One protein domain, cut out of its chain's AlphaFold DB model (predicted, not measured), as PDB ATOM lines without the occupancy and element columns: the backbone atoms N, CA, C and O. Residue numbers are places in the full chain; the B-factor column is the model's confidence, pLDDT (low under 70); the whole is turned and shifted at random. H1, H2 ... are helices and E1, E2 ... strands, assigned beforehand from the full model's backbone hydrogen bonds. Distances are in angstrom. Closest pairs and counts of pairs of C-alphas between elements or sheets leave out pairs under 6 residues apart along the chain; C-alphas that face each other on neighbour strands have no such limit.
ATOM      1  N   VAL A   2     138.571 139.534 180.145       89.81
ATOM      2  CA  VAL A   2     137.192 138.998 180.251       89.81
ATOM      3  C   VAL A   2     136.872 138.438 181.639       89.81
ATOM      4  O   VAL A   2     135.854 138.794 182.218       89.81
ATOM      5  N   VAL A   3     137.757 137.609 182.202       91.94
ATOM      6  CA  VAL A   3     137.563 137.019 183.539       91.94
ATOM      7  C   VAL A   3     137.428 138.098 184.617       91.94
ATOM      8  O   VAL A   3     136.474 138.078 185.385       91.94
ATOM      9  N   ASN A   4     138.311 139.099 184.618       91.44
ATOM     10  CA  ASN A   4     138.242 140.216 185.566       91.44
ATOM     11  C   ASN A   4     136.939 141.009 185.407       91.44
ATOM     12  O   ASN A   4     136.363 141.459 186.394       91.44
ATOM     13  N   HIS A   5     136.449 141.159 184.173       92.19
ATOM     14  CA  HIS A   5     135.166 141.806 183.926       92.19
ATOM     15  C   HIS A   5     133.995 140.990 184.487       92.19
ATOM     16  O   HIS A   5     133.115 141.576 185.106       92.19
ATOM     17  N   ILE A   6     134.011 139.657 184.343       93.38
ATOM     18  CA  ILE A   6     132.996 138.766 184.933       93.38
ATOM     19  C   ILE A   6     132.946 138.945 186.450       93.38
ATOM     20  O   ILE A   6     131.868 139.170 186.988       93.38
ATOM     21  N   PHE A   7     134.095 138.922 187.130       93.44
ATOM     22  CA  PHE A   7     134.150 139.157 188.577       93.44
ATOM     23  C   PHE A   7     133.628 140.549 188.941       93.44
ATOM     24  O   PHE A   7     132.878 140.693 189.896       93.44
ATOM     25  N   LYS A   8     133.939 141.578 188.146       92.06
ATOM     26  CA  LYS A   8     133.449 142.939 188.397       92.06
ATOM     27  C   LYS A   8     131.924 143.065 188.291       92.06
ATOM     28  O   LYS A   8     131.336 143.830 189.049       92.06
ATOM     29  N   ILE A   9     131.294 142.386 187.330       91.81
ATOM     30  CA  ILE A   9     129.846 142.510 187.088       91.81
ATOM     31  C   ILE A   9     129.017 141.519 187.905       91.81
ATOM     32  O   ILE A   9     127.856 141.802 188.193       91.81
ATOM     33  N   PHE A  10     129.581 140.360 188.249       95.12
ATOM     34  CA  PHE A  10     128.864 139.296 188.938       95.12
ATOM     35  C   PHE A  10     128.975 139.476 190.462       95.12
ATOM     36  O   PHE A  10     130.091 139.473 190.990       95.12
ATOM     37  N   PRO A  11     127.853 139.622 191.194       93.38
ATOM     38  CA  PRO A  11     127.887 139.888 192.629       93.38
ATOM     39  C   PRO A  11     128.589 138.778 193.414       93.38
ATOM     40  O   PRO A  11     128.227 137.604 193.296       93.38
ATOM     41  N   HIS A  12     129.550 139.145 194.257       94.00
ATOM     42  CA  HIS A  12     130.271 138.213 195.120       94.00
ATOM     43  C   HIS A  12     130.787 138.894 196.387       94.00
ATOM     44  O   HIS A  12     130.973 140.110 196.415       94.00
ATOM     45  N   ASN A  13     130.994 138.098 197.433       93.81
ATOM     46  CA  ASN A  13     131.488 138.525 198.735       93.81
ATOM     47  C   ASN A  13     132.812 137.835 199.079       93.81
ATOM     48  O   ASN A  13     133.210 136.854 198.445       93.81
ATOM     49  N   LYS A  14     133.449 138.304 200.157       96.06
ATOM     50  CA  LYS A  14     134.535 137.570 200.807       96.06
ATOM     51  C   LYS A  14     134.065 136.197 201.278       96.06
ATOM     52  O   LYS A  14     132.949 136.037 201.778       96.06
ATOM     53  N   VAL A  15     134.964 135.225 201.185       96.56
ATOM     54  CA  VAL A  15     134.725 133.832 201.566       96.56
ATOM     55  C   VAL A  15     135.681 133.397 202.658       96.56
ATOM     56  O   VAL A  15     136.813 133.861 202.744       96.56
ATOM     57  N   LEU A  16     135.219 132.489 203.507       95.88
ATOM     58  CA  LEU A  16     136.056 131.823 204.488       95.88
ATOM     59  C   LEU A  16     136.943 130.802 203.768       95.88
ATOM     60  O   LEU A  16     136.430 129.941 203.060       95.88
ATOM     61  N   ALA A  17     138.254 130.875 203.968       95.25
ATOM     62  CA  ALA A  17     139.221 129.933 203.411       95.25
ATOM     63  C   ALA A  17     140.280 129.563 204.452       95.25
ATOM     64  O   ALA A  17     140.395 130.205 205.498       95.25
ATOM     65  N   VAL A  18     141.073 128.526 204.171       95.56
ATOM     66  CA  VAL A  18     142.186 128.127 205.044       95.56
ATOM     67  C   VAL A  18     143.214 129.257 205.095       95.56
ATOM     68  O   VAL A  18     143.543 129.835 204.059       95.56
ATOM     69  N   LYS A  19     143.705 129.584 206.294       96.69
ATOM     70  CA  LYS A  19     144.698 130.642 206.526       96.69
ATOM     71  C   LYS A  19     145.990 130.409 205.758       96.69
ATOM     72  O   LYS A  19     146.498 129.286 205.745       96.69
ATOM     73  N   TRP A  20     146.582 131.475 205.223       95.00
ATOM     74  CA  TRP A  20     147.851 131.381 204.491       95.00
ATOM     75  C   TRP A  20     148.977 130.739 205.323       95.00
ATOM     76  O   TRP A  20     149.751 129.963 204.777       95.00
ATOM     77  N   GLN A  21     149.029 130.941 206.649       96.12
ATOM     78  CA  GLN A  21     150.041 130.292 207.504       96.12
ATOM     79  C   GLN A  21     149.898 128.763 207.521       96.12
ATOM     80  O   GLN A  21     150.895 128.041 207.573       96.12
ATOM     81  N   VAL A  22     148.661 128.261 207.474       96.69
ATOM     82  CA  VAL A  22     148.375 126.821 207.409       96.69
ATOM     83  C   VAL A  22     148.740 126.284 206.027       96.69
ATOM     84  O   VAL A  22     149.365 125.230 205.937       96.69
ATOM     85  N   LEU A  23     148.428 127.032 204.962       96.19
ATOM     86  CA  LEU A  23     148.835 126.688 203.596       96.19
ATOM     87  C   LEU A  23     150.363 126.651 203.453       96.19
ATOM     88  O   LEU A  23     150.906 125.712 202.880       96.19
ATOM     89  N   ARG A  24     151.076 127.615 204.043       96.06
ATOM     90  CA  ARG A  24     152.542 127.647 204.057       96.06
ATOM     91  C   ARG A  24     153.123 126.429 204.767       96.06
ATOM     92  O   ARG A  24     154.048 125.811 204.251       96.06
ATOM     93  N   LYS A  25     152.556 126.056 205.920       95.88
ATOM     94  CA  LYS A  25     152.954 124.846 206.650       95.88
ATOM     95  C   LYS A  25     152.717 123.582 205.818       95.88
ATOM     96  O   LYS A  25     153.590 122.726 205.769       95.88
ATOM     97  N   LEU A  26     151.576 123.488 205.130       95.38
ATOM     98  CA  LEU A  26     151.285 122.384 204.211       95.38
ATOM     99  C   LEU A  26     152.317 122.280 203.090       95.38
ATOM    100  O   LEU A  26     152.800 121.189 202.821       95.38
ATOM    101  N   LEU A  27     152.665 123.399 202.453       96.00
ATOM    102  CA  LEU A  27     153.655 123.419 201.376       96.00
ATOM    103  C   LEU A  27     155.056 123.038 201.873       96.00
ATOM    104  O   LEU A  27     155.811 122.426 201.130       96.00
ATOM    105  N   GLN A  28     155.404 123.377 203.116       95.62
ATOM    106  CA  GLN A  28     156.667 122.966 203.738       95.62
ATOM    107  C   GLN A  28     156.710 121.466 204.050       95.62
ATOM    108  O   GLN A  28     157.736 120.836 203.814       95.62
ATOM    109  N   GLU A  29     155.609 120.907 204.555       95.44
ATOM    110  CA  GLU A  29     155.486 119.475 204.857       95.44
ATOM    111  C   GLU A  29     155.399 118.628 203.576       95.44
ATOM    112  O   GLU A  29     155.992 117.556 203.475       95.44
ATOM    113  N   TYR A  30     154.688 119.142 202.569       96.12
ATOM    114  CA  TYR A  30     154.439 118.488 201.288       96.12
ATOM    115  C   TYR A  30     154.802 119.425 200.119       96.12
ATOM    116  O   TYR A  30     153.912 119.991 199.472       96.12
ATOM    117  N   PRO A  31     156.097 119.602 199.805       96.12
ATOM    118  CA  PRO A  31     156.525 120.468 198.708       96.12
ATOM    119  C   PRO A  31     155.999 119.980 197.342       96.12
ATOM    120  O   PRO A  31     156.155 118.795 197.033       96.12
ATOM    121  N   PRO A  32     155.414 120.854 196.495       95.75
ATOM    122  CA  PRO A  32     154.927 120.479 195.167       95.75
ATOM    123  C   PRO A  32     156.097 120.400 194.173       95.75
ATOM    124  O   PRO A  32     156.436 121.367 193.486       95.75
ATOM    125  N   GLY A  33     156.777 119.253 194.153       93.31
ATOM    126  CA  GLY A  33     158.010 119.054 193.388       93.31
ATOM    127  C   GLY A  33     157.839 119.247 191.878       93.31
ATOM    128  O   GLY A  33     158.688 119.884 191.248       93.31
ATOM    129  N   ASN A  34     156.733 118.764 191.300       91.25
ATOM    130  CA  ASN A  34     156.480 118.917 189.867       91.25
ATOM    131  C   ASN A  34     156.221 120.383 189.512       91.25
ATOM    132  O   ASN A  34     156.705 120.857 188.483       91.25
ATOM    133  N   LEU A  35     155.506 121.119 190.369       91.56
ATOM    134  CA  LEU A  35     155.281 122.551 190.173       91.56
ATOM    135  C   LEU A  35     156.589 123.346 190.215       91.56
ATOM    136  O   LEU A  35     156.828 124.153 189.319       91.56
ATOM    137  N   ILE A  36     157.435 123.103 191.225       93.81
ATOM    138  CA  ILE A  36     158.730 123.787 191.400       93.81
ATOM    139  C   ILE A  36     159.578 123.640 190.131       93.81
ATOM    140  O   ILE A  36     160.019 124.643 189.566       93.81
ATOM    141  N   LEU A  37     159.738 122.403 189.648       90.75
ATOM    142  CA  LEU A  37     160.502 122.107 188.435       90.75
ATOM    143  C   LEU A  37     159.880 122.756 187.196       90.75
ATOM    144  O   LEU A  37     160.591 123.364 186.396       90.75
ATOM    145  N   ARG A  38     158.555 122.663 187.040       87.19
ATOM    146  CA  ARG A  38     157.847 123.191 185.866       87.19
ATOM    147  C   ARG A  38     157.909 124.712 185.775       87.19
ATOM    148  O   ARG A  38     157.961 125.247 184.673       87.19
ATOM    149  N   MET A  39     157.910 125.400 186.912       88.31
ATOM    150  CA  MET A  39     158.048 126.856 186.981       88.31
ATOM    151  C   MET A  39     159.509 127.334 186.924       88.31
ATOM    152  O   MET A  39     159.748 128.536 186.882       88.31
ATOM    153  N   GLY A  40     160.484 126.416 186.894       91.19
ATOM    154  CA  GLY A  40     161.905 126.746 186.778       91.19
ATOM    155  C   GLY A  40     162.558 127.234 188.076       91.19
ATOM    156  O   GLY A  40     163.642 127.814 188.019       91.19
ATOM    157  N   PHE A  41     161.937 126.998 189.234       94.81
ATOM    158  CA  PHE A  41     162.518 127.337 190.534       94.81
ATOM    159  C   PHE A  41     163.430 126.214 191.045       94.81
ATOM    160  O   PHE A  41     163.206 125.033 190.783       94.81
ATOM    161  N   ARG A  42     164.463 126.568 191.814       93.00
ATOM    162  CA  ARG A  42     165.463 125.623 192.346       93.00
ATOM    163  C   ARG A  42     165.049 125.003 193.675       93.00
ATOM    164  O   ARG A  42     165.619 123.996 194.087       93.00
ATOM    165  N   SER A  43     164.116 125.626 194.391       95.19
ATOM    166  CA  SER A  43     163.664 125.163 195.704       95.19
ATOM    167  C   SER A  43     162.271 125.684 196.050       95.19
ATOM    168  O   SER A  43     161.815 126.683 195.498       95.19
ATOM    169  N   LEU A  44     161.628 125.057 197.042       95.44
ATOM    170  CA  LEU A  44     160.375 125.555 197.617       95.44
ATOM    171  C   LEU A  44     160.522 126.978 198.179       95.44
ATOM    172  O   LEU A  44     159.591 127.770 198.089       95.44
ATOM    173  N   ARG A  45     161.681 127.310 198.761       95.69
ATOM    174  CA  ARG A  45     161.931 128.648 199.309       95.69
ATOM    175  C   ARG A  45     161.868 129.708 198.215       95.69
ATOM    176  O   ARG A  45     161.164 130.690 198.374       95.69
ATOM    177  N   GLU A  46     162.543 129.458 197.097       96.25
ATOM    178  CA  GLU A  46     162.530 130.363 195.945       96.25
ATOM    179  C   GLU A  46     161.120 130.517 195.357       96.25
ATOM    180  O   GLU A  46     160.718 131.625 195.018       96.25
ATOM    181  N   LEU A  47     160.337 129.432 195.310       96.00
ATOM    182  CA  LEU A  47     158.931 129.480 194.905       96.00
ATOM    183  C   LEU A  47     158.088 130.357 195.855       96.00
ATOM    184  O   LEU A  47     157.345 131.215 195.388       96.00
ATOM    185  N   LEU A  48     158.228 130.176 197.174       95.94
ATOM    186  CA  LEU A  48     157.509 130.949 198.203       95.94
ATOM    187  C   LEU A  48     157.925 132.425 198.269       95.94
ATOM    188  O   LEU A  48     157.142 133.253 198.722       95.94
ATOM    189  N   ASP A  49     159.148 132.757 197.853       95.56
ATOM    190  CA  ASP A  49     159.626 134.143 197.794       95.56
ATOM    191  C   ASP A  49     159.045 134.900 196.579       95.56
ATOM    192  O   ASP A  49     159.026 136.129 196.574       95.56
ATOM    193  N   ASN A  50     158.551 134.181 195.559       96.06
ATOM    194  CA  ASN A  50     158.056 134.758 194.303       96.06
ATOM    195  C   ASN A  50     156.546 134.584 194.066       96.06
ATOM    196  O   ASN A  50     156.005 135.231 193.170       96.06
ATOM    197  N   MET A  51     155.856 133.716 194.815       94.69
ATOM    198  CA  MET A  51     154.442 133.417 194.582       94.69
ATOM    199  C   MET A  51     153.666 133.179 195.884       94.69
ATOM    200  O   MET A  51     154.177 132.575 196.824       94.69
ATOM    201  N   ASP A  52     152.414 133.646 195.919       95.25
ATOM    202  CA  ASP A  52     151.504 133.511 197.064       95.25
ATOM    203  C   ASP A  52     151.133 132.040 197.326       95.25
ATOM    204  O   ASP A  52     150.941 131.257 196.391       95.25
ATOM    205  N   GLU A  53     150.989 131.646 198.596       96.44
ATOM    206  CA  GLU A  53     150.712 130.253 198.970       96.44
ATOM    207  C   GLU A  53     149.400 129.720 198.377       96.44
ATOM    208  O   GLU A  53     149.302 128.532 198.047       96.44
ATOM    209  N   ARG A  54     148.389 130.585 198.212       95.88
ATOM    210  CA  ARG A  54     147.107 130.223 197.594       95.88
ATOM    211  C   ARG A  54     147.294 129.946 196.112       95.88
ATOM    212  O   ARG A  54     146.700 128.999 195.600       95.88
ATOM    213  N   ASP A  55     148.129 130.722 195.434       94.94
ATOM    214  CA  ASP A  55     148.416 130.538 194.011       94.94
ATOM    215  C   ASP A  55     149.259 129.273 193.794       94.94
ATOM    216  O   ASP A  55     148.927 128.462 192.928       94.94
ATOM    217  N   ILE A  56     150.257 129.024 194.656       95.38
ATOM    218  CA  ILE A  56     151.073 127.798 194.646       95.38
ATOM    219  C   ILE A  56     150.195 126.560 194.753       95.38
ATOM    220  O   ILE A  56     150.242 125.693 193.881       95.38
ATOM    221  N   LEU A  57     149.361 126.473 195.790       94.00
ATOM    222  CA  LEU A  57     148.539 125.284 195.999       94.00
ATOM    223  C   LEU A  57     147.451 125.132 194.921       94.00
ATOM    224  O   LEU A  57     147.040 124.016 194.600       94.00
ATOM    225  N   THR A  58     147.009 126.240 194.318       93.00
ATOM    226  CA  THR A  58     146.073 126.204 193.187       93.00
ATOM    227  C   THR A  58     146.730 125.664 191.926       93.00
ATOM    228  O   THR A  58     146.143 124.820 191.254       93.00
ATOM    229  N   LEU A  59     147.952 126.098 191.612       90.69
ATOM    230  CA  LEU A  59     148.711 125.596 190.469       90.69
ATOM    231  C   LEU A  59     149.193 124.158 190.673       90.69
ATOM    232  O   LEU A  59     149.202 123.390 189.712       90.69
ATOM    233  N   ALA A  60     149.495 123.765 191.913       91.25
ATOM    234  CA  ALA A  60     149.846 122.391 192.261       91.25
ATOM    235  C   ALA A  60     148.740 121.408 191.853       91.25
ATOM    236  O   ALA A  60     149.035 120.290 191.442       91.25
ATOM    237  N   ALA A  61     147.471 121.843 191.847       87.38
ATOM    238  CA  ALA A  61     146.366 121.020 191.367       87.38
ATOM    239  C   ALA A  61     146.564 120.573 189.916       87.38
ATOM    240  O   ALA A  61     146.051 119.523 189.552       87.38
ATOM    241  N   PHE A  62     147.272 121.344 189.084       83.31
ATOM    242  CA  PHE A  62     147.524 121.061 187.665       83.31
ATOM    243  C   PHE A  62     148.809 120.271 187.407       83.31
ATOM    244  O   PHE A  62     148.986 119.755 186.306       83.31
ATOM    245  N   THR A  63     149.714 120.184 188.379       86.38
ATOM    246  CA  THR A  63     151.027 119.552 188.193       86.38
ATOM    247  C   THR A  63     151.212 118.297 189.026       86.38
ATOM    248  O   THR A  63     151.881 117.381 188.561       86.38
ATOM    249  N   GLU A  64     150.641 118.253 190.228       89.56
ATOM    250  CA  GLU A  64     150.785 117.131 191.151       89.56
ATOM    251  C   GLU A  64     149.721 116.050 190.918       89.56
ATOM    252  O   GLU A  64     148.672 116.279 190.305       89.56
ATOM    253  N   ASP A  65     150.012 114.845 191.402       86.31
ATOM    254  CA  ASP A  65     149.130 113.686 191.304       86.31
ATOM    255  C   ASP A  65     148.073 113.640 192.421       86.31
ATOM    256  O   ASP A  65     147.983 114.506 193.294       86.31
ATOM    257  N   LYS A  66     147.222 112.610 192.371       85.69
ATOM    258  CA  LYS A  66     146.178 112.396 193.376       85.69
ATOM    259  C   LYS A  66     146.775 112.130 194.763       85.69
ATOM    260  O   LYS A  66     146.281 112.684 195.742       85.69
ATOM    261  N   ASP A  67     147.847 111.341 194.840       87.94
ATOM    262  CA  ASP A  67     148.469 110.948 196.108       87.94
ATOM    263  C   ASP A  67     148.997 112.168 196.874       87.94
ATOM    264  O   ASP A  67     148.945 112.204 198.106       87.94
ATOM    265  N   TYR A  68     149.480 113.191 196.162       92.25
ATOM    266  CA  TYR A  68     149.846 114.479 196.745       92.25
ATOM    267  C   TYR A  68     148.682 115.128 197.501       92.25
ATOM    268  O   TYR A  68     148.824 115.483 198.674       92.25
ATOM    269  N   PHE A  69     147.517 115.244 196.860       90.69
ATOM    270  CA  PHE A  69     146.346 115.860 197.481       90.69
ATOM    271  C   PHE A  69     145.721 114.982 198.562       90.69
ATOM    272  O   PHE A  69     145.304 115.516 199.589       90.69
ATOM    273  N   ASP A  70     145.730 113.658 198.403       91.12
ATOM    274  CA  ASP A  70     145.253 112.734 199.433       91.12
ATOM    275  C   ASP A  70     146.045 112.931 200.740       91.12
ATOM    276  O   ASP A  70     145.444 113.088 201.805       91.12
ATOM    277  N   ARG A  71     147.383 113.057 200.673       94.06
ATOM    278  CA  ARG A  71     148.221 113.385 201.848       94.06
ATOM    279  C   ARG A  71     147.847 114.725 202.484       94.06
ATOM    280  O   ARG A  71     147.721 114.799 203.707       94.06
ATOM    281  N   ILE A  72     147.628 115.765 201.676       94.88
ATOM    282  CA  ILE A  72     147.193 117.081 202.170       94.88
ATOM    283  C   ILE A  72     145.847 116.976 202.886       94.88
ATOM    284  O   ILE A  72     145.687 117.524 203.977       94.88
ATOM    285  N   PHE A  73     144.875 116.266 202.312       94.38
ATOM    286  CA  PHE A  73     143.553 116.123 202.913       94.38
ATOM    287  C   PHE A  73     143.585 115.300 204.203       94.38
ATOM    288  O   PHE A  73     142.915 115.681 205.165       94.38
ATOM    289  N   TYR A  74     144.399 114.240 204.281       93.94
ATOM    290  CA  TYR A  74     144.630 113.520 205.539       93.94
ATOM    291  C   TYR A  74     145.218 114.437 206.609       93.94
ATOM    292  O   TYR A  74     144.706 114.497 207.725       93.94
ATOM    293  N   TRP A  75     146.230 115.229 206.255       95.56
ATOM    294  CA  TRP A  75     146.824 116.172 207.191       95.56
ATOM    295  C   TRP A  75     145.816 117.229 207.664       95.56
ATOM    296  O   TRP A  75     145.702 117.493 208.864       95.56
ATOM    297  N   LEU A  76     145.042 117.812 206.744       95.56
ATOM    298  CA  LEU A  76     144.022 118.820 207.053       95.56
ATOM    299  C   LEU A  76     142.927 118.267 207.967       95.56
ATOM    300  O   LEU A  76     142.487 118.966 208.882       95.56
ATOM    301  N   LYS A  77     142.514 117.013 207.755       95.00
ATOM    302  CA  LYS A  77     141.514 116.328 208.579       95.00
ATOM    303  C   LYS A  77     141.902 116.328 210.060       95.00
ATOM    304  O   LYS A  77     141.052 116.621 210.903       95.00
ATOM    305  N   ASP A  78     143.178 116.089 210.353       94.06
ATOM    306  CA  ASP A  78     143.687 115.962 211.721       94.06
ATOM    307  C   ASP A  78     144.128 117.301 212.332       94.06
ATOM    308  O   ASP A  78     144.086 117.478 213.555       94.06
ATOM    309  N   ASN A  79     144.496 118.284 211.503       94.75
ATOM    310  CA  ASN A  79     145.143 119.520 211.957       94.75
ATOM    311  C   ASN A  79     144.277 120.781 211.864       94.75
ATOM    312  O   ASN A  79     144.537 121.730 212.604       94.75
ATOM    313  N   LEU A  80     143.231 120.821 211.033       95.69
ATOM    314  CA  LEU A  80     142.370 122.007 210.955       95.69
ATOM    315  C   LEU A  80     141.547 122.201 212.232       95.69
ATOM    316  O   LEU A  80     140.954 121.269 212.789       95.69
ATOM    317  N   ARG A  81     141.483 123.452 212.678       95.56
ATOM    318  CA  ARG A  81     140.737 123.926 213.849       95.56
ATOM    319  C   ARG A  81     139.893 125.143 213.468       95.56
ATOM    320  O   ARG A  81     140.026 125.691 212.379       95.56
ATOM    321  N   ALA A  82     139.007 125.570 214.364       94.06
ATOM    322  CA  ALA A  82     138.101 126.693 214.105       94.06
ATOM    323  C   ALA A  82     138.832 128.013 213.781       94.06
ATOM    324  O   ALA A  82     138.332 128.820 213.007       94.06
ATOM    325  N   ASP A  83     140.025 128.218 214.337       94.88
ATOM    326  CA  ASP A  83     140.883 129.386 214.122       94.88
ATOM    327  C   ASP A  83     141.828 129.246 212.914       94.88
ATOM    328  O   ASP A  83     142.596 130.167 212.628       94.88
ATOM    329  N   SER A  84     141.766 128.130 212.180       96.25
ATOM    330  CA  SER A  84     142.577 127.869 210.979       96.25
ATOM    331  C   SER A  84     142.054 128.563 209.718       96.25
ATOM    332  O   SER A  84     142.609 128.364 208.638       96.25
ATOM    333  N   PHE A  85     140.999 129.368 209.839       96.38
ATOM    334  CA  PHE A  85     140.312 130.006 208.722       96.38
ATOM    335  C   PHE A  85     140.360 131.532 208.803       96.38
ATOM    336  O   PHE A  85     140.426 132.105 209.891       96.38
ATOM    337  N   GLU A  86     140.303 132.189 207.648       95.69
ATOM    338  CA  GLU A  86     140.234 133.645 207.509       95.69
ATOM    339  C   GLU A  86     139.306 134.039 206.354       95.69
ATOM    340  O   GLU A  86     139.073 133.245 205.441       95.69
ATOM    341  N   GLU A  87     138.750 135.252 206.403       96.69
ATOM    342  CA  GLU A  87     137.991 135.795 205.275       96.69
ATOM    343  C   GLU A  87     138.943 136.352 204.219       96.69
ATOM    344  O   GLU A  87     139.796 137.190 204.516       96.69
ATOM    345  N   VAL A  88     138.766 135.912 202.977       95.62
ATOM    346  CA  VAL A  88     139.574 136.322 201.830       95.62
ATOM    347  C   VAL A  88     138.705 136.725 200.653       95.62
ATOM    348  O   VAL A  88     137.569 136.273 200.507       95.62
ATOM    349  N   GLU A  89     139.262 137.571 199.792       95.00
ATOM    350  CA  GLU A  89     138.661 137.869 198.495       95.00
ATOM    351  C   GLU A  89     138.779 136.653 197.570       95.00
ATOM    352  O   GLU A  89     139.849 136.038 197.463       95.00
ATOM    353  N   ILE A  90     137.684 136.323 196.881       94.19
ATOM    354  CA  ILE A  90     137.719 135.336 195.800       94.19
ATOM    355  C   ILE A  90     138.480 135.972 194.640       94.19
ATOM    356  O   ILE A  90     138.132 137.063 194.192       94.19
ATOM    357  N   SER A  91     139.496 135.284 194.123       92.00
ATOM    358  CA  SER A  91     140.302 135.810 193.021       92.00
ATOM    359  C   SER A  91     140.382 134.819 191.860       92.00
ATOM    360  O   SER A  91     140.626 133.627 192.093       92.00
ATOM    361  N   PRO A  92     140.188 135.270 190.606       93.69
ATOM    362  CA  PRO A  92     140.449 134.437 189.450       93.69
ATOM    363  C   PRO A  92     141.949 134.260 189.222       93.69
ATOM    364  O   PRO A  92     142.738 135.180 189.424       93.69
ATOM    365  N   MET A  93     142.328 133.107 188.682       90.44
ATOM    366  CA  MET A  93     143.686 132.852 188.214       90.44
ATOM    367  C   MET A  93     143.626 132.348 186.777       90.44
ATOM    368  O   MET A  93     143.133 131.256 186.518       90.44
ATOM    369  N   VAL A  94     144.085 133.146 185.813       88.81
ATOM    370  CA  VAL A  94     144.076 132.714 184.407       88.81
ATOM    371  C   VAL A  94     145.233 131.747 184.180       88.81
ATOM    372  O   VAL A  94     146.389 132.114 184.373       88.81
ATOM    373  N   VAL A  95     144.919 130.522 183.760       85.81
ATOM    374  CA  VAL A  95     145.900 129.463 183.497       85.81
ATOM    375  C   VAL A  95     145.954 129.193 182.000       85.81
ATOM    376  O   VAL A  95     144.941 128.852 181.385       85.81
ATOM    377  N   ASP A  96     147.135 129.340 181.401       79.06
ATOM    378  CA  ASP A  96     147.316 129.045 179.981       79.06
ATOM    379  C   ASP A  96     147.395 127.534 179.745       79.06
ATOM    380  O   ASP A  96     148.308 126.865 180.237       79.06
ATOM    381  N   ARG A  97     146.460 126.991 178.957       72.56
ATOM    382  CA  ARG A  97     146.448 125.575 178.569       72.56
ATOM    383  C   ARG A  97     147.768 125.123 177.958       72.56
ATOM    384  O   ARG A  97     148.149 123.975 178.174       72.56
ATOM    385  N   THR A  98     148.476 125.995 177.238       69.69
ATOM    386  CA  THR A  98     149.706 125.593 176.545       69.69
ATOM    387  C   THR A  98     150.868 125.303 177.488       69.69
ATOM    388  O   THR A  98     151.777 124.557 177.136       69.69
ATOM    389  N   ASN A  99     150.846 125.849 178.703       67.44
ATOM    390  CA  ASN A  99     151.926 125.659 179.672       67.44
ATOM    391  C   ASN A  99     151.727 124.394 180.525       67.44
ATOM    392  O   ASN A  99     152.666 123.919 181.169       67.44
ATOM    393  N   TYR A 100     150.526 123.806 180.475       68.25
ATOM    394  CA  TYR A 100     150.100 122.669 181.293       68.25
ATOM    395  C   TYR A 100     149.619 121.464 180.452       68.25
ATOM    396  O   TYR A 100     148.727 120.728 180.865       68.25
ATOM    397  N   TYR A 101     150.224 121.218 179.277       52.19
ATOM    398  CA  TYR A 101     149.961 120.009 178.476       52.19
ATOM    399  C   TYR A 101     150.265 118.720 179.264       52.19
ATOM    400  O   TYR A 101     151.249 118.657 180.009       52.19
ATOM    401  N   GLY A 102     149.434 117.688 179.073       51.28
ATOM    402  CA  GLY A 102     149.676 116.315 179.541       51.28
ATOM    403  C   GLY A 102     149.101 115.936 180.914       51.28
ATOM    404  O   GLY A 102     149.008 114.748 181.213       51.28
ATOM    405  N   SER A 103     148.645 116.883 181.740       49.56
ATOM    406  CA  SER A 103     148.008 116.570 183.030       49.56
ATOM    407  C   SER A 103     146.534 116.181 182.833       49.56
ATOM    408  O   SER A 103     145.665 117.031 182.987       49.56
ATOM    409  N   ARG A 104     146.290 114.917 182.443       43.84
ATOM    410  CA  ARG A 104     145.002 114.181 182.345       43.84
ATOM    411  C   ARG A 104     143.770 114.969 181.841       43.84
ATOM    412  O   ARG A 104     143.277 115.859 182.519       43.84
ATOM    413  N   GLU A 105     143.272 114.551 180.672       41.28
ATOM    414  CA  GLU A 105     141.893 114.667 180.144       41.28
ATOM    415  C   GLU A 105     141.052 115.893 180.557       41.28
ATOM    416  O   GLU A 105     140.615 116.010 181.695       41.28
ATOM    417  N   LEU A 106     140.777 116.778 179.584       48.34
ATOM    418  CA  LEU A 106     139.710 117.799 179.578       48.34
ATOM    419  C   LEU A 106     139.244 118.295 180.964       48.34
ATOM    420  O   LEU A 106     138.072 118.175 181.316       48.34
ATOM    421  N   ARG A 107     140.140 118.925 181.734       58.72
ATOM    422  CA  ARG A 107     139.717 119.687 182.916       58.72
ATOM    423  C   ARG A 107     138.710 120.773 182.525       58.72
ATOM    424  O   ARG A 107     138.817 121.386 181.453       58.72
ATOM    425  N   GLU A 108     137.737 120.987 183.409       67.19
ATOM    426  CA  GLU A 108     136.686 121.998 183.270       67.19
ATOM    427  C   GLU A 108     137.278 123.405 183.071       67.19
ATOM    428  O   GLU A 108     138.389 123.704 183.504       67.19
ATOM    429  N   ILE A 109     136.527 124.288 182.401       76.62
ATOM    430  CA  ILE A 109     136.965 125.665 182.087       76.62
ATOM    431  C   ILE A 109     137.367 126.446 183.341       76.62
ATOM    432  O   ILE A 109     138.283 127.264 183.301       76.62
ATOM    433  N   SER A 110     136.638 126.222 184.427       81.94
ATOM    434  CA  SER A 110     136.854 126.847 185.721       81.94
ATOM    435  C   SER A 110     136.511 125.830 186.792       81.94
ATOM    436  O   SER A 110     135.510 125.118 186.664       81.94
ATOM    437  N   ASP A 111     137.330 125.763 187.832       83.62
ATOM    438  CA  ASP A 111     137.074 124.913 188.986       83.62
ATOM    439  C   ASP A 111     137.503 125.627 190.259       83.62
ATOM    440  O   ASP A 111     138.603 126.164 190.324       83.62
ATOM    441  N   LEU A 112     136.631 125.690 191.258       86.38
ATOM    442  CA  LEU A 112     136.946 126.374 192.504       86.38
ATOM    443  C   LEU A 112     137.984 125.560 193.278       86.38
ATOM    444  O   LEU A 112     137.689 124.460 193.747       86.38
ATOM    445  N   ASN A 113     139.158 126.136 193.535       89.19
ATOM    446  CA  ASN A 113     140.040 125.569 194.540       89.19
ATOM    447  C   ASN A 113     139.533 125.957 195.936       89.19
ATOM    448  O   ASN A 113     139.746 127.059 196.448       89.19
ATOM    449  N   ARG A 114     138.836 125.000 196.548       89.06
ATOM    450  CA  ARG A 114     138.160 125.137 197.842       89.06
ATOM    451  C   ARG A 114     139.122 125.393 199.009       89.06
ATOM    452  O   ARG A 114     138.718 125.968 200.009       89.06
ATOM    453  N   LEU A 115     140.402 125.032 198.897       88.75
ATOM    454  CA  LEU A 115     141.390 125.320 199.946       88.75
ATOM    455  C   LEU A 115     141.822 126.789 199.927       88.75
ATOM    456  O   LEU A 115     142.041 127.406 200.972       88.75
ATOM    457  N   THR A 116     141.962 127.341 198.724       93.06
ATOM    458  CA  THR A 116     142.695 128.585 198.483       93.06
ATOM    459  C   THR A 116     141.788 129.779 198.197       93.06
ATOM    460  O   THR A 116     142.265 130.910 198.282       93.06
ATOM    461  N   ALA A 117     140.501 129.546 197.898       93.25
ATOM    462  CA  ALA A 117     139.554 130.536 197.366       93.25
ATOM    463  C   ALA A 117     140.001 131.167 196.034       93.25
ATOM    464  O   ALA A 117     139.601 132.280 195.680       93.25
ATOM    465  N   ARG A 118     140.839 130.449 195.280       94.81
ATOM    466  CA  ARG A 118     141.174 130.798 193.902       94.81
ATOM    467  C   ARG A 118     140.267 130.057 192.940       94.81
ATOM    468  O   ARG A 118     139.943 128.889 193.144       94.81
ATOM    469  N   ILE A 119     139.908 130.737 191.861       94.12
ATOM    470  CA  ILE A 119     139.169 130.153 190.746       94.12
ATOM    471  C   ILE A 119     140.117 130.129 189.542       94.12
ATOM    472  O   ILE A 119     140.214 131.132 188.829       94.12
ATOM    473  N   PRO A 120     140.886 129.044 189.329       91.69
ATOM    474  CA  PRO A 120     141.623 128.852 188.094       91.69
ATOM    475  C   PRO A 120     140.665 128.829 186.904       91.69
ATOM    476  O   PRO A 120     139.682 128.091 186.904       91.69
ATOM    477  N   VAL A 121     140.968 129.626 185.885       90.38
ATOM    478  CA  VAL A 121     140.195 129.729 184.650       90.38
ATOM    479  C   VAL A 121     141.116 129.477 183.465       90.38
ATOM    480  O   VAL A 121     142.080 130.213 183.249       90.38
ATOM    481  N   MET A 122     140.816 128.445 182.682       86.56
ATOM    482  CA  MET A 122     141.583 128.103 181.486       86.56
ATOM    483  C   MET A 122     141.214 129.010 180.313       86.56
ATOM    484  O   MET A 122     140.043 129.307 180.112       86.56
ATOM    485  N   ASN A 123     142.177 129.400 179.480       81.44
ATOM    486  CA  ASN A 123     141.889 130.127 178.240       81.44
ATOM    487  C   ASN A 123     141.093 129.281 177.217       81.44
ATOM    488  O   ASN A 123     141.346 128.092 177.009       81.44
ATOM    489  N   LEU A 124     140.143 129.920 176.518       79.31
ATOM    490  CA  LEU A 124     139.468 129.335 175.353       79.31
ATOM    491  C   LEU A 124     140.359 129.480 174.113       79.31
ATOM    492  O   LEU A 124     140.439 130.551 173.515       79.31
ATOM    493  N   GLY A 125     141.030 128.404 173.722       72.62
ATOM    494  CA  GLY A 125     141.755 128.338 172.451       72.62
ATOM    495  C   GLY A 125     140.831 128.281 171.227       72.62
ATOM    496  O   GLY A 125     139.630 128.013 171.314       72.62
ATOM    497  N   LYS A 126     141.419 128.556 170.060       72.62
ATOM    498  CA  LYS A 126     140.712 128.656 168.776       72.62
ATOM    499  C   LYS A 126     140.028 127.328 168.419       72.62
ATOM    500  O   LYS A 126     140.676 126.289 168.420       72.62
ATOM    501  N   GLY A 127     138.732 127.380 168.100       71.06
ATOM    502  CA  GLY A 127     137.936 126.212 167.690       71.06
ATOM    503  C   GLY A 127     137.412 125.329 168.831       71.06
ATOM    504  O   GLY A 127     136.784 124.313 168.554       71.06
ATOM    505  N   MET A 128     137.637 125.688 170.101       73.38
ATOM    506  CA  MET A 128     137.172 124.886 171.238       73.38
ATOM    507  C   MET A 128     135.768 125.268 171.721       73.38
ATOM    508  O   MET A 128     135.414 126.446 171.774       73.38
ATOM    509  N   GLY A 129     135.026 124.259 172.191       73.00
ATOM    510  CA  GLY A 129     133.836 124.421 173.027       73.00
ATOM    511  C   GLY A 129     132.486 124.488 172.309       73.00
ATOM    512  O   GLY A 129     131.533 125.027 172.874       73.00
ATOM    513  N   GLY A 130     132.407 123.919 171.103       85.19
ATOM    514  CA  GLY A 130     131.157 123.730 170.365       85.19
ATOM    515  C   GLY A 130     130.512 125.039 169.911       85.19
ATOM    516  O   GLY A 130     131.194 126.014 169.600       85.19
ATOM    517  N   SER A 131     129.182 125.057 169.887       89.75
ATOM    518  CA  SER A 131     128.352 126.173 169.417       89.75
ATOM    519  C   SER A 131     128.243 127.309 170.437       89.75
ATOM    520  O   SER A 131     128.029 128.461 170.058       89.75
ATOM    521  N   TYR A 132     128.422 127.021 171.733       91.31
ATOM    522  CA  TYR A 132     128.190 127.985 172.823       91.31
ATOM    523  C   TYR A 132     129.370 128.148 173.810       91.31
ATOM    524  O   TYR A 132     129.156 128.220 175.027       91.31
ATOM    525  N   PRO A 133     130.629 128.272 173.345       89.00
ATOM    526  CA  PRO A 133     131.803 128.246 174.219       89.00
ATOM    527  C   PRO A 133     131.843 129.425 175.195       89.00
ATOM    528  O   PRO A 133     132.183 129.257 176.363       89.00
ATOM    529  N   LYS A 134     131.438 130.623 174.750       91.19
ATOM    530  CA  LYS A 134     131.395 131.831 175.593       91.19
ATOM    531  C   LYS A 134     130.340 131.728 176.698       91.19
ATOM    532  O   LYS A 134     130.575 132.186 177.813       91.19
ATOM    533  N   LEU A 135     129.203 131.101 176.397       91.62
ATOM    534  CA  LEU A 135     128.123 130.881 177.356       91.62
ATOM    535  C   LEU A 135     128.541 129.869 178.426       91.62
ATOM    536  O   LEU A 135     128.363 130.127 179.616       91.62
ATOM    537  N   ARG A 136     129.178 128.761 178.022       91.50
ATOM    538  CA  ARG A 136     129.764 127.791 178.960       91.50
ATOM    539  C   ARG A 136     130.811 128.457 179.851       91.50
ATOM    540  O   ARG A 136     130.821 128.243 181.059       91.50
ATOM    541  N   TYR A 137     131.662 129.289 179.257       91.38
ATOM    542  CA  TYR A 137     132.721 129.999 179.962       91.38
ATOM    543  C   TYR A 137     132.182 130.921 181.051       91.38
ATOM    544  O   TYR A 137     132.583 130.822 182.209       91.38
ATOM    545  N   PHE A 138     131.230 131.782 180.691       93.19
ATOM    546  CA  PHE A 138     130.589 132.688 181.634       93.19
ATOM    547  C   PHE A 138     129.858 131.930 182.744       93.19
ATOM    548  O   PHE A 138     130.098 132.183 183.923       93.19
ATOM    549  N   THR A 139     128.999 130.977 182.375       92.56
ATOM    550  CA  THR A 139     128.164 130.272 183.352       92.56
ATOM    551  C   THR A 139     129.004 129.446 184.323       92.56
ATOM    552  O   THR A 139     128.722 129.476 185.519       92.56
ATOM    553  N   ARG A 140     130.083 128.784 183.872       93.19
ATOM    554  CA  ARG A 140     130.956 128.007 184.765       93.19
ATOM    555  C   ARG A 140     131.696 128.884 185.774       93.19
ATOM    556  O   ARG A 140     131.699 128.536 186.950       93.19
ATOM    557  N   ILE A 141     132.259 130.019 185.350       94.56
ATOM    558  CA  ILE A 141     132.929 130.964 186.265       94.56
ATOM    559  C   ILE A 141     131.924 131.521 187.281       94.56
ATOM    560  O   ILE A 141     132.197 131.528 188.478       94.56
ATOM    561  N   ALA A 142     130.741 131.932 186.816       95.38
ATOM    562  CA  ALA A 142     129.679 132.429 187.685       95.38
ATOM    563  C   ALA A 142     129.224 131.371 188.708       95.38
ATOM    564  O   ALA A 142     129.069 131.692 189.887       95.38
ATOM    565  N   LYS A 143     129.086 130.097 188.304       94.94
ATOM    566  CA  LYS A 143     128.800 128.993 189.237       94.94
ATOM    567  C   LYS A 143     129.932 128.807 190.248       94.94
ATOM    568  O   LYS A 143     129.634 128.686 191.427       94.94
ATOM    569  N   SER A 144     131.202 128.844 189.836       95.44
ATOM    570  CA  SER A 144     132.336 128.706 190.768       95.44
ATOM    571  C   SER A 144     132.382 129.810 191.830       95.44
ATOM    572  O   SER A 144     132.752 129.548 192.973       95.44
ATOM    573  N   ILE A 145     131.950 131.028 191.491       95.94
ATOM    574  CA  ILE A 145     131.781 132.117 192.466       95.94
ATOM    575  C   ILE A 145     130.681 131.777 193.488       95.94
ATOM    576  O   ILE A 145     130.868 131.979 194.686       95.94
ATOM    577  N   VAL A 146     129.541 131.247 193.031       96.69
ATOM    578  CA  VAL A 146     128.441 130.815 193.914       96.69
ATOM    579  C   VAL A 146     128.868 129.650 194.808       96.69
ATOM    580  O   VAL A 146     128.631 129.682 196.013       96.69
ATOM    581  N   GLU A 147     129.546 128.649 194.242       95.44
ATOM    582  CA  GLU A 147     130.115 127.518 194.982       95.44
ATOM    583  C   GLU A 147     131.004 128.021 196.129       95.44
ATOM    584  O   GLU A 147     130.859 127.563 197.262       95.44
ATOM    585  N   ALA A 148     131.866 129.013 195.876       95.25
ATOM    586  CA  ALA A 148     132.791 129.541 196.879       95.25
ATOM    587  C   ALA A 148     132.073 130.129 198.100       95.25
ATOM    588  O   ALA A 148     132.452 129.854 199.241       95.25
ATOM    589  N   GLU A 149     131.009 130.898 197.882       95.31
ATOM    590  CA  GLU A 149     130.206 131.453 198.973       95.31
ATOM    591  C   GLU A 149     129.425 130.378 199.729       95.31
ATOM    592  O   GLU A 149     129.329 130.421 200.956       95.31
ATOM    593  N   HIS A 150     128.900 129.389 199.013       94.62
ATOM    594  CA  HIS A 150     128.131 128.295 199.596       94.62
ATOM    595  C   HIS A 150     129.006 127.413 200.501       94.62
ATOM    596  O   HIS A 150     128.650 127.157 201.655       94.62
ATOM    597  N   PHE A 151     130.198 127.032 200.031       94.44
ATOM    598  CA  PHE A 151     131.193 126.338 200.853       94.44
ATOM    599  C   PHE A 151     131.678 127.201 202.020       94.44
ATOM    600  O   PHE A 151     131.795 126.711 203.143       94.44
ATOM    601  N   SER A 152     131.869 128.506 201.808       94.81
ATOM    602  CA  SER A 152     132.162 129.420 202.911       94.81
ATOM    603  C   SER A 152     131.069 129.409 203.979       94.81
ATOM    604  O   SER A 152     131.398 129.510 205.161       94.81
ATOM    605  N   GLY A 153     129.792 129.334 203.596       92.62
ATOM    606  CA  GLY A 153     128.672 129.219 204.529       92.62
ATOM    607  C   GLY A 153     128.779 127.956 205.385       92.62
ATOM    608  O   GLY A 153     128.745 128.045 206.614       92.62
ATOM    609  N   LEU A 154     129.020 126.804 204.748       91.94
ATOM    610  CA  LEU A 154     129.252 125.523 205.428       91.94
ATOM    611  C   LEU A 154     130.399 125.611 206.439       91.94
ATOM    612  O   LEU A 154     130.250 125.243 207.604       91.94
ATOM    613  N   TRP A 155     131.546 126.141 206.020       93.88
ATOM    614  CA  TRP A 155     132.726 126.185 206.879       93.88
ATOM    615  C   TRP A 155     132.595 127.203 208.009       93.88
ATOM    616  O   TRP A 155     133.104 126.952 209.101       93.88
ATOM    617  N   LYS A 156     131.856 128.304 207.805       93.62
ATOM    618  CA  LYS A 156     131.472 129.220 208.892       93.62
ATOM    619  C   LYS A 156     130.665 128.477 209.960       93.62
ATOM    620  O   LYS A 156     130.937 128.655 211.147       93.62
ATOM    621  N   THR A 157     129.737 127.605 209.563       91.69
ATOM    622  CA  THR A 157     128.987 126.745 210.493       91.69
ATOM    623  C   THR A 157     129.911 125.763 211.219       91.69
ATOM    624  O   THR A 157     129.912 125.721 212.449       91.69
ATOM    625  N   TYR A 158     130.787 125.055 210.501       93.44
ATOM    626  CA  TYR A 158     131.708 124.088 211.116       93.44
ATOM    627  C   TYR A 158     132.680 124.746 212.105       93.44
ATOM    628  O   TYR A 158     132.916 124.219 213.195       93.44
ATOM    629  N   ALA A 159     133.219 125.920 211.763       92.12
ATOM    630  CA  ALA A 159     134.106 126.677 212.639       92.12
ATOM    631  C   ALA A 159     133.379 127.164 213.905       92.12
ATOM    632  O   ALA A 159     133.945 127.098 214.999       92.12
ATOM    633  N   ARG A 160     132.112 127.593 213.788       92.75
ATOM    634  CA  ARG A 160     131.267 127.980 214.935       92.75
ATOM    635  C   ARG A 160     131.005 126.812 215.884       92.75
ATOM    636  O   ARG A 160     131.068 127.000 217.095       92.75
ATOM    637  N   GLU A 161     130.771 125.613 215.356       91.81
ATOM    638  CA  GLU A 161     130.539 124.403 216.157       91.81
ATOM    639  C   GLU A 161     131.791 123.904 216.894       91.81
ATOM    640  O   GLU A 161     131.672 123.179 217.883       91.81
ATOM    641  N   ARG A 162     132.994 124.255 216.412       90.88
ATOM    642  CA  ARG A 162     134.320 123.896 216.964       90.88
ATOM    643  C   ARG A 162     134.627 122.395 217.087       90.88
ATOM    644  O   ARG A 162     135.733 122.037 217.489       90.88
ATOM    645  N   LYS A 163     133.698 121.507 216.729       91.31
ATOM    646  CA  LYS A 163     133.845 120.045 216.812       91.31
ATOM    647  C   LYS A 163     134.194 119.444 215.458       91.31
ATOM    648  O   LYS A 163     133.453 119.631 214.495       91.31
ATOM    649  N   GLU A 164     135.282 118.669 215.433       93.56
ATOM    650  CA  GLU A 164     135.730 117.880 214.273       93.56
ATOM    651  C   GLU A 164     135.852 118.708 212.982       93.56
ATOM    652  O   GLU A 164     135.515 118.249 211.892       93.56
ATOM    653  N   VAL A 165     136.326 119.951 213.118       95.94
ATOM    654  CA  VAL A 165     136.344 120.953 212.042       95.94
ATOM    655  C   VAL A 165     137.084 120.444 210.804       95.94
ATOM    656  O   VAL A 165     136.538 120.518 209.707       95.94
ATOM    657  N   GLY A 166     138.279 119.866 210.976       95.69
ATOM    658  CA  GLY A 166     139.042 119.301 209.863       95.69
ATOM    659  C   GLY A 166     138.325 118.165 209.146       95.69
ATOM    660  O   GLY A 166     138.261 118.168 207.919       95.69
ATOM    661  N   ARG A 167     137.696 117.243 209.886       95.44
ATOM    662  CA  ARG A 167     136.902 116.157 209.294       95.44
ATOM    663  C   ARG A 167     135.728 116.689 208.479       95.44
ATOM    664  O   ARG A 167     135.570 116.280 207.336       95.44
ATOM    665  N   LYS A 168     134.935 117.607 209.035       95.19
ATOM    666  CA  LYS A 168     133.774 118.191 208.340       95.19
ATOM    667  C   LYS A 168     134.183 118.966 207.091       95.19
ATOM    668  O   LYS A 168     133.554 118.822 206.050       95.19
ATOM    669  N   PHE A 169     135.264 119.741 207.184       95.00
ATOM    670  CA  PHE A 169     135.834 120.466 206.053       95.00
ATOM    671  C   PHE A 169     136.266 119.512 204.930       95.00
ATOM    672  O   PHE A 169     135.819 119.668 203.798       95.00
ATOM    673  N   VAL A 170     137.064 118.486 205.241       94.50
ATOM    674  CA  VAL A 170     137.536 117.510 204.244       94.50
ATOM    675  C   VAL A 170     136.377 116.712 203.643       94.50
ATOM    676  O   VAL A 170     136.321 116.564 202.423       94.50
ATOM    677  N   ASN A 171     135.418 116.271 204.463       93.50
ATOM    678  CA  ASN A 171     134.206 115.600 203.989       93.50
ATOM    679  C   ASN A 171     133.451 116.470 202.975       93.50
ATOM    680  O   ASN A 171     133.125 115.993 201.894       93.50
TER     681      ASN A 171
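AT A GLANCE: This is residues 2 to 171 of the 650 residues of the protein "Glycosidase" of Thermoanaerobacteraceae bacterium (UniProt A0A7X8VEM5). Look first for one long helix, H8, along one side of the domain, with two small sheets of two strands each next to it, and a cluster of shorter helices, H2 to H5, on the far side of the sheet of E3 and E4. H9 folds back from the end of H8 and packs on H6, while H1 packs on E3. The printed part has 170 residues with nine named helices and four named strands, in the order H1 E1 H2 H3 H4 H5 H6 E2 E3 H7 E4 H8 H9; E3 and E4 are parallel, E1 and E2 antiparallel, and the class is mostly helix. It is compact, with a radius of gyration of the C-alphas of 16.4 A and spans of 48 by 39 by 26 A.

IN THESE COORDINATES: Find C-alpha 91 at (140.302, 135.810, 193.021), where E3 begins; it is residues 91 to 95, and E4 is residues 118 to 122, each 12.7 A long. E1 is residues 15 to 18 and E2 residues 85 to 88. H8, residues 133 to 161, runs 42.1 A from C-alpha 133 at (131.803, 128.246, 174.219) to C-alpha 161 at (130.539, 124.403, 216.157). H6, residues 66 to 79, is 19.9 A long, H5, residues 53 to 63, 15.2 A, and H2, residues 20 to 29, 14.1 A. The shorter helices are H1, residues 2 to 9, H3, 33 to 38, H4, 44 to 50, H7, 97 to 100, and H9, 165 to 171.

HOW THE PARTS SIT: Between E3 and E4 find N 93 and O 119, 2.9 A apart; with H7 they form a strand-helix-strand unit, two parallel neighbour strands with a helix between, its crossover right-handed. The closest C-alphas of E4 and H8 are those of Ile 119 and Ser 144, 7.0 A; of H5 and E4, Thr 58 and Arg 118, 6.8 A; of H1 and E3, Val 3 and Pro 92, 7.1 A. E2 runs on into E3 at 80 degrees across a break of 2 residues, and N 17 and O 86 of E1 and E2 are 2.9 A apart. The closest C-alphas of E1 and H8 are those of Leu 16 and Ser 152, 4.8 A. H5 touches H2 at a steep tilt of 46 degrees, closest C-alphas Arg 24 and Glu 53, 6.0 A, and touches H3, about perpendicular at 83 degrees, closest C-alphas Leu 35 and Thr 63, 5.6 A. H4 is close to but not clearly touching H3, closest C-alphas Ile 36 and Leu 44, 6.7 A. H8 and H9 form a helical hairpin, and H9 touches H6 through its residues 73 to 79, closest C-alphas Lys 77 and Gly 166, 4.1 A. Every O i to N i+4 pair is within hydrogen-bond range in H1, H2, H3, H4, H6, H8 and H9, and 4 of 7 are in H5; H7 is too short for such a pair.

THE WHOLE: The C-alphas of Gly 127 and Lys 163, the two farthest apart, are 49.7 A from each other. The printed part has no cut; the link from H7 to E4 is long, with 17 residues. The mean pLDDT of the printed part is 89.7, and residues 98 to 108 are under 70.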